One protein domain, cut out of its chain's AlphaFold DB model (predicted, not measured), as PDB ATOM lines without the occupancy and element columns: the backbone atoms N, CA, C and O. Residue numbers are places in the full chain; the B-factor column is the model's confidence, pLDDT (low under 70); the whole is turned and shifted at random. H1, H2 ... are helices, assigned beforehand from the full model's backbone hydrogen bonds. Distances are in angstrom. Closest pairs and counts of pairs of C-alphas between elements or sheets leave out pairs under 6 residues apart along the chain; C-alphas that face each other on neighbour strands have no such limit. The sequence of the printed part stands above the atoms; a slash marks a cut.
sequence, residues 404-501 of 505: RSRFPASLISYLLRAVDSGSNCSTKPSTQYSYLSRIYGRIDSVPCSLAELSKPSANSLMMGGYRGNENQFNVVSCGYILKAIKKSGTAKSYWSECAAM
ATOM      1  N   ARG A 404     -13.431 -28.059 -11.379       70.69
ATOM      2  CA  ARG A 404     -12.123 -27.398 -11.201       70.69
ATOM      3  C   ARG A 404     -12.128 -26.209 -10.238       70.69
ATOM      4  O   ARG A 404     -11.086 -25.922  -9.662       70.69
ATOM      5  N   SER A 405     -13.254 -25.516 -10.066       72.12
ATOM      6  CA  SER A 405     -13.377 -24.449  -9.065       72.12
ATOM      7  C   SER A 405     -13.858 -24.975  -7.712       72.12
ATOM      8  O   SER A 405     -13.653 -24.314  -6.701       72.12
ATOM      9  N   ARG A 406     -14.507 -26.148  -7.686       71.38
ATOM     10  CA  ARG A 406     -15.050 -26.767  -6.468       71.38
ATOM     11  C   ARG A 406     -14.017 -27.597  -5.706       71.38
ATOM     12  O   ARG A 406     -14.092 -27.679  -4.484       71.38
ATOM     13  N   PHE A 407     -13.057 -28.197  -6.407       74.88
ATOM     14  CA  PHE A 407     -12.046 -29.066  -5.809       74.88
ATOM     15  C   PHE A 407     -10.638 -28.468  -5.926       74.88
ATOM     16  O   PHE A 407     -10.262 -27.989  -6.998       74.88
ATOM     17  N   PRO A 408      -9.809 -28.536  -4.867       78.38
ATOM     18  CA  PRO A 408      -8.421 -28.103  -4.958       78.38
ATOM     19  C   PRO A 408      -7.652 -28.966  -5.970       78.38
ATOM     20  O   PRO A 408      -7.868 -30.176  -6.073       78.38
ATOM     21  N   ALA A 409      -6.698 -28.367  -6.686       79.56
ATOM     22  CA  ALA A 409      -5.931 -29.046  -7.740       79.56
ATOM     23  C   ALA A 409      -5.216 -30.326  -7.257       79.56
ATOM     24  O   ALA A 409      -5.062 -31.292  -8.012       79.56
ATOM     25  N   SER A 410      -4.812 -30.362  -5.984       78.06
ATOM     26  CA  SER A 410      -4.217 -31.538  -5.342       78.06
ATOM     27  C   SER A 410      -5.194 -32.714  -5.236       78.06
ATOM     28  O   SER A 410      -4.787 -33.858  -5.457       78.06
ATOM     29  N   LEU A 411      -6.476 -32.446  -4.960       76.88
ATOM     30  CA  LEU A 411      -7.533 -33.453  -4.922       76.88
ATOM     31  C   LEU A 411      -7.859 -33.954  -6.329       76.88
ATOM     32  O   LEU A 411      -7.908 -35.162  -6.531       76.88
ATOM     33  N   ILE A 412      -7.974 -33.062  -7.315       79.31
ATOM     34  CA  ILE A 412      -8.193 -33.450  -8.721       79.31
ATOM     35  C   ILE A 412      -7.065 -34.368  -9.200       79.31
ATOM     36  O   ILE A 412      -7.314 -35.456  -9.712       79.31
ATOM     37  N   SER A 413      -5.812 -33.985  -8.948       80.00
ATOM     38  CA  SER A 413      -4.645 -34.799  -9.309       80.00
ATOM     39  C   SER A 413      -4.650 -36.165  -8.618       80.00
ATOM     40  O   SER A 413      -4.228 -37.166  -9.195       80.00
ATOM     41  N   TYR A 414      -5.109 -36.225  -7.367       79.00
ATOM     42  CA  TYR A 414      -5.266 -37.482  -6.642       79.00
ATOM     43  C   TYR A 414      -6.374 -38.358  -7.233       79.00
ATOM     44  O   TYR A 414      -6.148 -39.552  -7.413       79.00
ATOM     45  N   LEU A 415      -7.528 -37.779  -7.572       76.56
ATOM     46  CA  LEU A 415      -8.647 -38.488  -8.195       76.56
ATOM     47  C   LEU A 415      -8.262 -39.044  -9.571       76.56
ATOM     48  O   LEU A 415      -8.501 -40.219  -9.830       76.56
ATOM     49  N   LEU A 416      -7.568 -38.267 -10.407       78.81
ATOM     50  CA  LEU A 416      -7.073 -38.738 -11.706       78.81
ATOM     51  C   LEU A 416      -6.105 -39.927 -11.559       78.81
ATOM     52  O   LEU A 416      -6.255 -40.936 -12.242       78.81
ATOM     53  N   ARG A 417      -5.178 -39.885 -10.590       76.88
ATOM     54  CA  ARG A 417      -4.317 -41.048 -10.281       76.88
ATOM     55  C   ARG A 417      -5.108 -42.241  -9.736       76.88
ATOM     56  O   ARG A 417      -4.771 -43.396 -10.001       76.88
ATOM     57  N   ALA A 418      -6.148 -41.985  -8.945       71.81
ATOM     58  CA  ALA A 418      -7.015 -43.031  -8.417       71.81
ATOM     59  C   ALA A 418      -7.796 -43.744  -9.536       71.81
ATOM     60  O   ALA A 418      -7.995 -44.951  -9.443       71.81
ATOM     61  N   VAL A 419      -8.157 -43.034 -10.606       77.56
ATOM     62  CA  VAL A 419      -8.782 -43.602 -11.810       77.56
ATOM     63  C   VAL A 419      -7.821 -44.487 -12.583       77.56
ATOM     64  O   VAL A 419      -8.164 -45.619 -12.921       77.56
ATOM     65  N   ASP A 420      -6.594 -44.016 -12.804       70.56
ATOM     66  CA  ASP A 420      -5.584 -44.792 -13.529       70.56
ATOM     67  C   ASP A 420      -5.233 -46.107 -12.809       70.56
ATOM     68  O   ASP A 420      -4.885 -47.100 -13.449       70.56
ATOM     69  N   SER A 421      -5.392 -46.146 -11.480       66.75
ATOM     70  CA  SER A 421      -5.224 -47.359 -10.660       66.75
ATOM     71  C   SER A 421      -6.456 -48.282 -10.607       66.75
ATOM     72  O   SER A 421      -6.381 -49.363 -10.016       66.75
ATOM     73  N   GLY A 422      -7.551 -47.917 -11.281       73.12
ATOM     74  CA  GLY A 422      -8.735 -48.749 -11.501       73.12
ATOM     75  C   GLY A 422      -9.973 -48.258 -10.753       73.12
ATOM     76  O   GLY A 422     -10.108 -48.487  -9.552       73.12
ATOM     77  N   SER A 423     -10.900 -47.656 -11.499       86.88
ATOM     78  CA  SER A 423     -12.254 -47.288 -11.072       86.88
ATOM     79  C   SER A 423     -13.257 -47.494 -12.224       86.88
ATOM     80  O   SER A 423     -12.876 -47.925 -13.319       86.88
ATOM     81  N   ASN A 424     -14.544 -47.225 -11.990       92.12
ATOM     82  CA  ASN A 424     -15.585 -47.260 -13.023       92.12
ATOM     83  C   ASN A 424     -15.448 -46.127 -14.043       92.12
ATOM     84  O   ASN A 424     -15.871 -46.326 -15.173       92.12
ATOM     85  N   CYS A 425     -14.823 -44.996 -13.712       91.06
ATOM     86  CA  CYS A 425     -14.484 -43.946 -14.680       91.06
ATOM     87  C   CYS A 425     -13.085 -44.145 -15.279       91.06
ATOM     88  O   CYS A 425     -12.235 -44.761 -14.642       91.06
ATOM     89  N   SER A 426     -12.843 -43.651 -16.499       89.12
ATOM     90  CA  SER A 426     -11.617 -43.954 -17.253       89.12
ATOM     91  C   SER A 426     -11.136 -42.824 -18.167       89.12
ATOM     92  O   SER A 426     -11.933 -42.204 -18.858       89.12
ATOM     93  N   THR A 427      -9.816 -42.635 -18.269       86.50
ATOM     94  CA  THR A 427      -9.166 -41.841 -19.337       86.50
ATOM     95  C   THR A 427      -8.946 -42.639 -20.633       86.50
ATOM     96  O   THR A 427      -8.584 -42.076 -21.664       86.50
ATOM     97  N   LYS A 428      -9.115 -43.971 -20.593       88.75
ATOM     98  CA  LYS A 428      -8.837 -44.914 -21.694       88.75
ATOM     99  C   LYS A 428      -9.924 -45.997 -21.780       88.75
ATOM    100  O   LYS A 428      -9.610 -47.193 -21.657       88.75
ATOM    101  N   PRO A 429     -11.197 -45.620 -21.997       89.31
ATOM    102  CA  PRO A 429     -12.328 -46.537 -21.869       89.31
ATOM    103  C   PRO A 429     -12.253 -47.728 -22.837       89.31
ATOM    104  O   PRO A 429     -12.618 -48.838 -22.461       89.31
ATOM    105  N   SER A 430     -11.666 -47.559 -24.029       89.12
ATOM    106  CA  SER A 430     -11.453 -48.648 -25.002       89.12
ATOM    107  C   SER A 430     -10.654 -49.829 -24.443       89.12
ATOM    108  O   SER A 430     -10.893 -50.978 -24.810       89.12
ATOM    109  N   THR A 431      -9.725 -49.563 -23.523       88.69
ATOM    110  CA  THR A 431      -8.918 -50.595 -22.857       88.69
ATOM    111  C   THR A 431      -9.468 -50.974 -21.489       88.69
ATOM    112  O   THR A 431      -9.297 -52.110 -21.050       88.69
ATOM    113  N   GLN A 432     -10.093 -50.040 -20.767       89.12
ATOM    114  CA  GLN A 432     -10.544 -50.265 -19.393       89.12
ATOM    115  C   GLN A 432     -11.940 -50.888 -19.297       89.12
ATOM    116  O   GLN A 432     -12.189 -51.606 -18.332       89.12
ATOM    117  N   TYR A 433     -12.785 -50.719 -20.315       92.25
ATOM    118  CA  TYR A 433     -14.109 -51.343 -20.426       92.25
ATOM    119  C   TYR A 433     -14.127 -52.485 -21.440       92.25
ATOM    120  O   TYR A 433     -15.158 -52.786 -22.041       92.25
ATOM    121  N   SER A 434     -12.970 -53.113 -21.651       90.69
ATOM    122  CA  SER A 434     -12.837 -54.290 -22.496       90.69
ATOM    123  C   SER A 434     -12.084 -55.420 -21.801       90.69
ATOM    124  O   SER A 434     -11.173 -55.205 -20.995       90.69
ATOM    125  N   TYR A 435     -12.502 -56.651 -22.085       92.62
ATOM    126  CA  TYR A 435     -11.888 -57.871 -21.572       92.62
ATOM    127  C   TYR A 435     -12.002 -58.977 -22.621       92.62
ATOM    128  O   TYR A 435     -13.087 -59.208 -23.150       92.62
ATOM    129  N   LEU A 436     -10.883 -59.638 -22.940       90.25
ATOM    130  CA  LEU A 436     -10.811 -60.670 -23.988       90.25
ATOM    131  C   LEU A 436     -11.472 -60.216 -25.307       90.25
ATOM    132  O   LEU A 436     -12.318 -60.907 -25.871       90.25
ATOM    133  N   SER A 437     -11.114 -59.009 -25.758       88.38
ATOM    134  CA  SER A 437     -11.622 -58.368 -26.986       88.38
ATOM    135  C   SER A 437     -13.127 -58.065 -27.013       88.38
ATOM    136  O   SER A 437     -13.647 -57.671 -28.053       88.38
ATOM    137  N   ARG A 438     -13.837 -58.195 -25.886       90.38
ATOM    138  CA  ARG A 438     -15.233 -57.762 -25.749       90.38
ATOM    139  C   ARG A 438     -15.303 -56.441 -25.006       90.38
ATOM    140  O   ARG A 438     -14.751 -56.328 -23.917       90.38
ATOM    141  N   ILE A 439     -15.992 -55.467 -25.590       90.69
ATOM    142  CA  ILE A 439     -16.319 -54.193 -24.947       90.69
ATOM    143  C   ILE A 439     -17.619 -54.387 -24.160       90.69
ATOM    144  O   ILE A 439     -18.593 -54.897 -24.706       90.69
ATOM    145  N   TYR A 440     -17.624 -54.010 -22.883       90.56
ATOM    146  CA  TYR A 440     -18.762 -54.175 -21.966       90.56
ATOM    147  C   TYR A 440     -19.153 -52.866 -21.255       90.56
ATOM    148  O   TYR A 440     -19.902 -52.877 -20.284       90.56
ATOM    149  N   GLY A 441     -18.644 -51.732 -21.741       89.25
ATOM    150  CA  GLY A 441     -19.041 -50.385 -21.337       89.25
ATOM    151  C   GLY A 441     -18.904 -49.414 -22.509       89.25
ATOM    152  O   GLY A 441     -18.296 -49.738 -23.530       89.25
ATOM    153  N   ARG A 442     -19.471 -48.216 -22.384       87.50
ATOM    154  CA  ARG A 442     -19.407 -47.178 -23.418       87.50
ATOM    155  C   ARG A 442     -18.016 -46.563 -23.508       87.50
ATOM    156  O   ARG A 442     -17.415 -46.216 -22.496       87.50
ATOM    157  N   ILE A 443     -17.530 -46.402 -24.734       83.88
ATOM    158  CA  ILE A 443     -16.200 -45.850 -25.033       83.88
ATOM    159  C   ILE A 443     -16.240 -44.393 -25.511       83.88
ATOM    160  O   ILE A 443     -15.207 -43.737 -25.545       83.88
ATOM    161  N   ASP A 444     -17.426 -43.907 -25.866       75.69
ATOM    162  CA  ASP A 444     -17.736 -42.624 -26.506       75.69
ATOM    163  C   ASP A 444     -18.596 -41.707 -25.611       75.69
ATOM    164  O   ASP A 444     -19.220 -40.752 -26.068       75.69
ATOM    165  N   SER A 445     -18.687 -42.028 -24.324       67.88
ATOM    166  CA  SER A 445     -19.638 -41.442 -23.383       67.88
ATOM    167  C   SER A 445     -19.209 -40.092 -22.797       67.88
ATOM    168  O   SER A 445     -18.029 -39.768 -22.660       67.88
ATOM    169  N   VAL A 446     -20.240 -39.338 -22.393       66.50
ATOM    170  CA  VAL A 446     -20.207 -38.077 -21.628       66.50
ATOM    171  C   VAL A 446     -19.269 -38.175 -20.419       66.50
ATOM    172  O   VAL A 446     -19.149 -39.257 -19.838       66.50
ATOM    173  N   PRO A 447     -18.660 -37.059 -19.988       76.00
ATOM    174  CA  PRO A 447     -17.789 -37.086 -18.838       76.00
ATOM    175  C   PRO A 447     -18.432 -37.591 -17.541       76.00
ATOM    176  O   PRO A 447     -19.612 -37.364 -17.265       76.00
ATOM    177  N   CYS A 448     -17.606 -38.274 -16.758       83.19
ATOM    178  CA  CYS A 448     -17.773 -38.571 -15.343       83.19
ATOM    179  C   CYS A 448     -17.586 -37.275 -14.516       83.19
ATOM    180  O   CYS A 448     -17.475 -36.178 -15.068       83.19
ATOM    181  N   SER A 449     -17.541 -37.365 -13.187       74.62
ATOM    182  CA  SER A 449     -17.389 -36.212 -12.285       74.62
ATOM    183  C   SER A 449     -16.265 -35.240 -12.596       74.62
ATOM    184  O   SER A 449     -16.391 -34.049 -12.308       74.62
ATOM    185  N   LEU A 450     -15.189 -35.730 -13.206       73.25
ATOM    186  CA  LEU A 450     -14.165 -34.897 -13.817       73.25
ATOM    187  C   LEU A 450     -14.372 -34.932 -15.333       73.25
ATOM    188  O   LEU A 450     -14.451 -36.013 -15.919       73.25
ATOM    189  N   ALA A 451     -14.451 -33.753 -15.956       70.75
ATOM    190  CA  ALA A 451     -14.761 -33.579 -17.378       70.75
ATOM    191  C   ALA A 451     -13.800 -34.330 -18.326       70.75
ATOM    192  O   ALA A 451     -14.104 -34.536 -19.496       70.75
ATOM    193  N   GLU A 452     -12.635 -34.730 -17.820       76.75
ATOM    194  CA  GLU A 452     -11.587 -35.451 -18.536       76.75
ATOM    195  C   GLU A 452     -11.729 -36.986 -18.489       76.75
ATOM    196  O   GLU A 452     -10.906 -37.696 -19.066       76.75
ATOM    197  N   LEU A 453     -12.735 -37.515 -17.790       84.50
ATOM    198  CA  LEU A 453     -12.946 -38.950 -17.589       84.50
ATOM    199  C   LEU A 453     -14.215 -39.420 -18.293       84.50
ATOM    200  O   LEU A 453     -15.259 -38.814 -18.115       84.50
ATOM    201  N   SER A 454     -14.174 -40.543 -18.999       88.19
ATOM    202  CA  SER A 454     -15.367 -41.204 -19.535       88.19
ATOM    203  C   SER A 454     -16.042 -42.061 -18.464       88.19
ATOM    204  O   SER A 454     -15.362 -42.656 -17.625       88.19
ATOM    205  N   LYS A 455     -17.376 -42.147 -18.507       90.00
ATOM    206  CA  LYS A 455     -18.179 -43.058 -17.672       90.00
ATOM    207  C   LYS A 455     -18.672 -44.274 -18.470       90.00
ATOM    208  O   LYS A 455     -18.848 -44.180 -19.679       90.00
ATOM    209  N   PRO A 456     -18.957 -45.416 -17.851       90.50
ATOM    210  CA  PRO A 456     -19.219 -46.655 -18.585       90.50
ATOM    211  C   PRO A 456     -20.639 -46.767 -19.164       90.50
ATOM    212  O   PRO A 456     -20.862 -47.580 -20.060       90.50
ATOM    213  N   SER A 457     -21.603 -45.967 -18.707       89.00
ATOM    214  CA  SER A 457     -22.996 -46.017 -19.168       89.00
ATOM    215  C   SER A 457     -23.683 -44.651 -19.052       89.00
ATOM    216  O   SER A 457     -23.160 -43.704 -18.467       89.00
ATOM    217  N   ALA A 458     -24.865 -44.510 -19.660       84.88
ATOM    218  CA  ALA A 458     -25.673 -43.296 -19.509       84.88
ATOM    219  C   ALA A 458     -26.371 -43.227 -18.138       84.88
ATOM    220  O   ALA A 458     -26.558 -42.130 -17.615       84.88
ATOM    221  N   ASN A 459     -26.713 -44.398 -17.589       85.94
ATOM    222  CA  ASN A 459     -27.440 -44.584 -16.337       85.94
ATOM    223  C   ASN A 459     -26.681 -45.578 -15.451       85.94
ATOM    224  O   ASN A 459     -26.128 -46.560 -15.951       85.94
ATOM    225  N   SER A 460     -26.653 -45.313 -14.154       89.81
ATOM    226  CA  SER A 460     -25.986 -46.114 -13.127       89.81
ATOM    227  C   SER A 460     -26.396 -45.548 -11.777       89.81
ATOM    228  O   SER A 460     -26.626 -44.345 -11.686       89.81
ATOM    229  N   LEU A 461     -26.379 -46.346 -10.716       91.31
ATOM    230  CA  LEU A 461     -26.533 -45.839  -9.355       91.31
ATOM    231  C   LEU A 461     -25.483 -44.764  -9.050       91.31
ATOM    232  O   LEU A 461     -25.778 -43.802  -8.353       91.31
ATOM    233  N   MET A 462     -24.294 -44.849  -9.657       91.88
ATOM    234  CA  MET A 462     -23.239 -43.836  -9.518       91.88
ATOM    235  C   MET A 462     -23.563 -42.490 -10.192       91.88
ATOM    236  O   MET A 462     -22.789 -41.552 -10.055       91.88
ATOM    237  N   MET A 463     -24.674 -42.357 -10.925       86.62
ATOM    238  CA  MET A 463     -25.125 -41.083 -11.508       86.62
ATOM    239  C   MET A 463     -25.821 -40.155 -10.499       86.62
ATOM    240  O   MET A 463     -26.056 -39.000 -10.842       86.62
ATOM    241  N   GLY A 464     -26.104 -40.617  -9.276       75.62
ATOM    242  CA  GLY A 464     -26.787 -39.826  -8.242       75.62
ATOM    243  C   GLY A 464     -28.251 -39.510  -8.589       75.62
ATOM    244  O   GLY A 464     -28.608 -39.544  -9.754       75.62
ATOM    245  N   GLY A 465     -29.066 -39.160  -7.585       59.25
ATOM    246  CA  GLY A 465     -30.549 -39.177  -7.566       59.25
ATOM    247  C   GLY A 465     -31.363 -38.396  -8.621       59.25
ATOM    248  O   GLY A 465     -32.562 -38.200  -8.428       59.25
ATOM    249  N   TYR A 466     -30.764 -37.873  -9.691       53.53
ATOM    250  CA  TYR A 466     -31.429 -36.948 -10.615       53.53
ATOM    251  C   TYR A 466     -32.222 -37.621 -11.748       53.53
ATOM    252  O   TYR A 466     -32.880 -36.903 -12.509       53.53
ATOM    253  N   ARG A 467     -32.181 -38.952 -11.939       51.19
ATOM    254  CA  ARG A 467     -32.798 -39.601 -13.118       51.19
ATOM    255  C   ARG A 467     -33.410 -40.977 -12.845       51.19
ATOM    256  O   ARG A 467     -32.949 -41.983 -13.365       51.19
ATOM    257  N   GLY A 468     -34.547 -41.009 -12.154       51.00
ATOM    258  CA  GLY A 468     -35.714 -41.851 -12.484       51.00
ATOM    259  C   GLY A 468     -35.589 -43.372 -12.718       51.00
ATOM    260  O   GLY A 468     -36.585 -43.937 -13.145       51.00
ATOM    261  N   ASN A 469     -34.451 -44.043 -12.492       52.75
ATOM    262  CA  ASN A 469     -34.262 -45.508 -12.582       52.75
ATOM    263  C   ASN A 469     -32.886 -45.944 -12.009       52.75
ATOM    264  O   ASN A 469     -32.164 -46.738 -12.609       52.75
ATOM    265  N   GLU A 470     -32.471 -45.400 -10.863       67.25
ATOM    266  CA  GLU A 470     -31.063 -45.447 -10.423       67.25
ATOM    267  C   GLU A 470     -30.703 -46.566  -9.442       67.25
ATOM    268  O   GLU A 470     -29.571 -46.623  -8.992       67.25
ATOM    269  N   ASN A 471     -31.573 -47.537  -9.165       80.88
ATOM    270  CA  ASN A 471     -31.266 -48.617  -8.207       80.88
ATOM    271  C   ASN A 471     -30.370 -49.732  -8.790       80.88
ATOM    272  O   ASN A 471     -30.491 -50.896  -8.409       80.88
ATOM    273  N   GLN A 472     -29.523 -49.406  -9.769       90.12
ATOM    274  CA  GLN A 472     -28.809 -50.371 -10.606       90.12
ATOM    275  C   GLN A 472     -27.408 -49.877 -10.943       90.12
ATOM    276  O   GLN A 472     -27.242 -48.807 -11.524       90.12
ATOM    277  N   PHE A 473     -26.379 -50.663 -10.635       94.06
ATOM    278  CA  PHE A 473     -25.043 -50.389 -11.160       94.06
ATOM    279  C   PHE A 473     -24.954 -50.792 -12.634       94.06
ATOM    280  O   PHE A 473     -25.654 -51.690 -13.099       94.06
ATOM    281  N   ASN A 474     -24.036 -50.172 -13.372       93.75
ATOM    282  CA  ASN A 474     -23.633 -50.700 -14.672       93.75
ATOM    283  C   ASN A 474     -22.640 -51.866 -14.537       93.75
ATOM    284  O   ASN A 474     -22.016 -52.068 -13.485       93.75
ATOM    285  N   VAL A 475     -22.454 -52.615 -15.627       95.19
ATOM    286  CA  VAL A 475     -21.578 -53.804 -15.671       95.19
ATOM    287  C   VAL A 475     -20.147 -53.516 -15.190       95.19
ATOM    288  O   VAL A 475     -19.554 -54.342 -14.489       95.19
ATOM    289  N   VAL A 476     -19.585 -52.347 -15.517       95.06
ATOM    290  CA  VAL A 476     -18.222 -51.970 -15.107       95.06
ATOM    291  C   VAL A 476     -18.152 -51.768 -13.593       95.06
ATOM    292  O   VAL A 476     -17.291 -52.362 -12.940       95.06
ATOM    293  N   SER A 477     -19.069 -50.981 -13.025       95.62
ATOM    294  CA  SER A 477     -19.166 -50.726 -11.584       95.62
ATOM    295  C   SER A 477     -19.379 -52.018 -10.788       95.62
ATOM    296  O   SER A 477     -18.668 -52.260  -9.809       95.62
ATOM    297  N   CYS A 478     -20.256 -52.911 -11.257       96.88
ATOM    298  CA  CYS A 478     -20.437 -54.233 -10.649       96.88
ATOM    299  C   CYS A 478     -19.141 -55.052 -10.624       96.88
ATOM    300  O   CYS A 478     -18.843 -55.680  -9.611       96.88
ATOM    301  N   GLY A 479     -18.321 -55.013 -11.681       96.69
ATOM    302  CA  GLY A 479     -17.055 -55.749 -11.715       96.69
ATOM    303  C   GLY A 479     -16.093 -55.338 -10.593       96.69
ATOM    304  O   GLY A 479     -15.450 -56.188  -9.971       96.69
ATOM    305  N   TYR A 480     -16.020 -54.040 -10.282       96.44
ATOM    306  CA  TYR A 480     -15.221 -53.535  -9.159       96.44
ATOM    307  C   TYR A 480     -15.808 -53.923  -7.801       96.44
ATOM    308  O   TYR A 480     -15.052 -54.326  -6.914       96.44
ATOM    309  N   ILE A 481     -17.135 -53.885  -7.654       97.19
ATOM    310  CA  ILE A 481     -17.800 -54.361  -6.436       97.19
ATOM    311  C   ILE A 481     -17.522 -55.855  -6.239       97.19
ATOM    312  O   ILE A 481     -17.079 -56.248  -5.165       97.19
ATOM    313  N   LEU A 482     -17.660 -56.688  -7.274       97.81
ATOM    314  CA  LEU A 482     -17.341 -58.116  -7.194       97.81
ATOM    315  C   LEU A 482     -15.869 -58.378  -6.884       97.81
ATOM    316  O   LEU A 482     -15.571 -59.298  -6.128       97.81
ATOM    317  N   LYS A 483     -14.938 -57.560  -7.388       96.44
ATOM    318  CA  LYS A 483     -13.528 -57.637  -6.982       96.44
ATOM    319  C   LYS A 483     -13.364 -57.376  -5.480       96.44
ATOM    320  O   LYS A 483     -12.618 -58.106  -4.825       96.44
ATOM    321  N   ALA A 484     -14.061 -56.379  -4.932       95.81
ATOM    322  CA  ALA A 484     -14.027 -56.062  -3.502       95.81
ATOM    323  C   ALA A 484     -14.679 -57.164  -2.645       95.81
ATOM    324  O   ALA A 484     -14.092 -57.581  -1.643       95.81
ATOM    325  N   ILE A 485     -15.827 -57.694  -3.084       97.62
ATOM    326  CA  ILE A 485     -16.531 -58.811  -2.438       97.62
ATOM    327  C   ILE A 485     -15.684 -60.074  -2.489       97.62
ATOM    328  O   ILE A 485     -15.494 -60.716  -1.472       97.62
ATOM    329  N   LYS A 486     -15.150 -60.470  -3.647       97.06
ATOM    330  CA  LYS A 486     -14.466 -61.763  -3.821       97.06
ATOM    331  C   LYS A 486     -13.013 -61.747  -3.351       97.06
ATOM    332  O   LYS A 486     -12.482 -62.813  -3.036       97.06
ATOM    333  N   LYS A 487     -12.382 -60.568  -3.257       93.38
ATOM    334  CA  LYS A 487     -10.955 -60.368  -2.922       93.38
ATOM    335  C   LYS A 487      -9.991 -61.158  -3.820       93.38
ATOM    336  O   LYS A 487      -8.895 -61.517  -3.403       93.38
ATOM    337  N   SER A 488     -10.403 -61.442  -5.050       91.81
ATOM    338  CA  SER A 488      -9.625 -62.189  -6.041       91.81
ATOM    339  C   SER A 488      -9.942 -61.690  -7.450       91.81
ATOM    340  O   SER A 488     -10.903 -60.937  -7.648       91.81
ATOM    341  N   GLY A 489      -9.129 -62.093  -8.428       91.38
ATOM    342  CA  GLY A 489      -9.320 -61.731  -9.831       91.38
ATOM    343  C   GLY A 489      -9.167 -60.233 -10.118       91.38
ATOM    344  O   GLY A 489      -8.677 -59.444  -9.307       91.38
ATOM    345  N   THR A 490      -9.592 -59.836 -11.313       93.19
ATOM    346  CA  THR A 490      -9.628 -58.430 -11.740       93.19
ATOM    347  C   THR A 490     -11.076 -57.969 -11.865       93.19
ATOM    348  O   THR A 490     -11.964 -58.781 -12.092       93.19
ATOM    349  N   ALA A 491     -11.338 -56.663 -11.765       93.50
ATOM    350  CA  ALA A 491     -12.700 -56.149 -11.953       93.50
ATOM    351  C   ALA A 491     -13.259 -56.543 -13.332       93.50
ATOM    352  O   ALA A 491     -14.394 -56.994 -13.453       93.50
ATOM    353  N   LYS A 492     -12.404 -56.468 -14.361       94.00
ATOM    354  CA  LYS A 492     -12.759 -56.808 -15.737       94.00
ATOM    355  C   LYS A 492     -13.128 -58.276 -15.913       94.00
ATOM    356  O   LYS A 492     -14.047 -58.563 -16.661       94.00
ATOM    357  N   SER A 493     -12.474 -59.204 -15.210       95.19
ATOM    358  CA  SER A 493     -12.777 -60.639 -15.341       95.19
ATOM    359  C   SER A 493     -14.173 -61.031 -14.845       95.19
ATOM    360  O   SER A 493     -14.611 -62.141 -15.119       95.19
ATOM    361  N   TYR A 494     -14.880 -60.139 -14.144       96.19
ATOM    362  CA  TYR A 494     -16.236 -60.387 -13.655       96.19
ATOM    363  C   TYR A 494     -17.345 -59.838 -14.563       96.19
ATOM    364  O   TYR A 494     -18.519 -60.002 -14.240       96.19
ATOM    365  N   TRP A 495     -17.006 -59.223 -15.705       94.56
ATOM    366  CA  TRP A 495     -17.988 -58.564 -16.575       94.56
ATOM    367  C   TRP A 495     -19.133 -59.496 -17.000       94.56
ATOM    368  O   TRP A 495     -20.289 -59.087 -16.979       94.56
ATOM    369  N   SER A 496     -18.837 -60.755 -17.344       94.88
ATOM    370  CA  SER A 496     -19.846 -61.707 -17.824       94.88
ATOM    371  C   SER A 496     -20.803 -62.124 -16.718       94.88
ATOM    372  O   SER A 496     -21.971 -62.392 -16.975       94.88
ATOM    373  N   GLU A 497     -20.310 -62.175 -15.482       96.31
ATOM    374  CA  GLU A 497     -21.151 -62.451 -14.330       96.31
ATOM    375  C   GLU A 497     -22.075 -61.271 -14.035       96.31
ATOM    376  O   GLU A 497     -23.262 -61.477 -13.806       96.31
ATOM    377  N   CYS A 498     -21.543 -60.047 -14.083       96.06
ATOM    378  CA  CYS A 498     -22.316 -58.823 -13.909       96.06
ATOM    379  C   CYS A 498     -23.386 -58.668 -14.995       96.06
ATOM    380  O   CYS A 498     -24.542 -58.449 -14.674       96.06
ATOM    381  N   ALA A 499     -23.042 -58.861 -16.268       93.06
ATOM    382  CA  ALA A 499     -23.993 -58.751 -17.376       93.06
ATOM    383  C   ALA A 499     -25.155 -59.762 -17.299       93.06
ATOM    384  O   ALA A 499     -26.187 -59.556 -17.928       93.06
ATOM    385  N   ALA A 500     -24.991 -60.853 -16.544       93.00
ATOM    386  CA  ALA A 500     -26.028 -61.860 -16.335       93.00
ATOM    387  C   ALA A 500     -26.952 -61.562 -15.138       93.00
ATOM    388  O   ALA A 500     -27.910 -62.303 -14.926       93.00
ATOM    389  N   MET A 501     -26.667 -60.539 -14.322       92.12
ATOM    390  CA  MET A 501     -27.511 -60.192 -13.174       92.12
ATOM    391  C   MET A 501     -28.708 -59.345 -13.607       92.12
ATOM    392  O   MET A 501     -28.598 -58.453 -14.447       92.12
TER     393      MET A 501
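Overview. This is residues 404 to 501 of the 505 residues of an uncharacterized protein of Parcubacteria group bacterium GW2011_GWA2_47_64 (UniProt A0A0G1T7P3). With little regular structure, this is mostly loop: H1 lies alone toward one end of the longest axis, H3 and H4 pack steeply together toward the other, and residues 433 to 474 loop between H2 and H3. Residues 405 to 411 stick out. The printed part has 98 residues, 36 of them in four named helices, H1 to H4; no named strand; class all helix. It is compact, radius of gyration of the C-alphas 13.6 A, spanning 40 by 31 by 26 A.

Arrangement. H1, residues 409 to 420, touches no helix. H2, residues 429 to 432, is close but not clearly touching H4, residues 492 to 499: C-alphas 432 and 492, the closest, are 7.8 A apart. H3, residues 475 to 486, touches H4, closest C-alphas Gly 479 and Tyr 494, 5.1 A, opposite ways at a steep tilt of 69 degrees, only just short of about perpendicular. In H1 and H3 every O i to N i+4 pair is within hydrogen-bond range; in H4, 2 of 4; H2 is too short for one.

Along the chain. H1 begins at C-alpha 409 (-5.931, -29.046, -7.740) and is 16.8 A long, H3 15.9 A. H4, 11.5 A, ends at C-alpha 499 (-23.993, -58.751, -17.376).

Size, cuts and confidence. The printed part has no cut. The link H2 to H3 is long, 42 residues. Residues 421, 445 to 446 and 465 to 470 have pLDDT under 70.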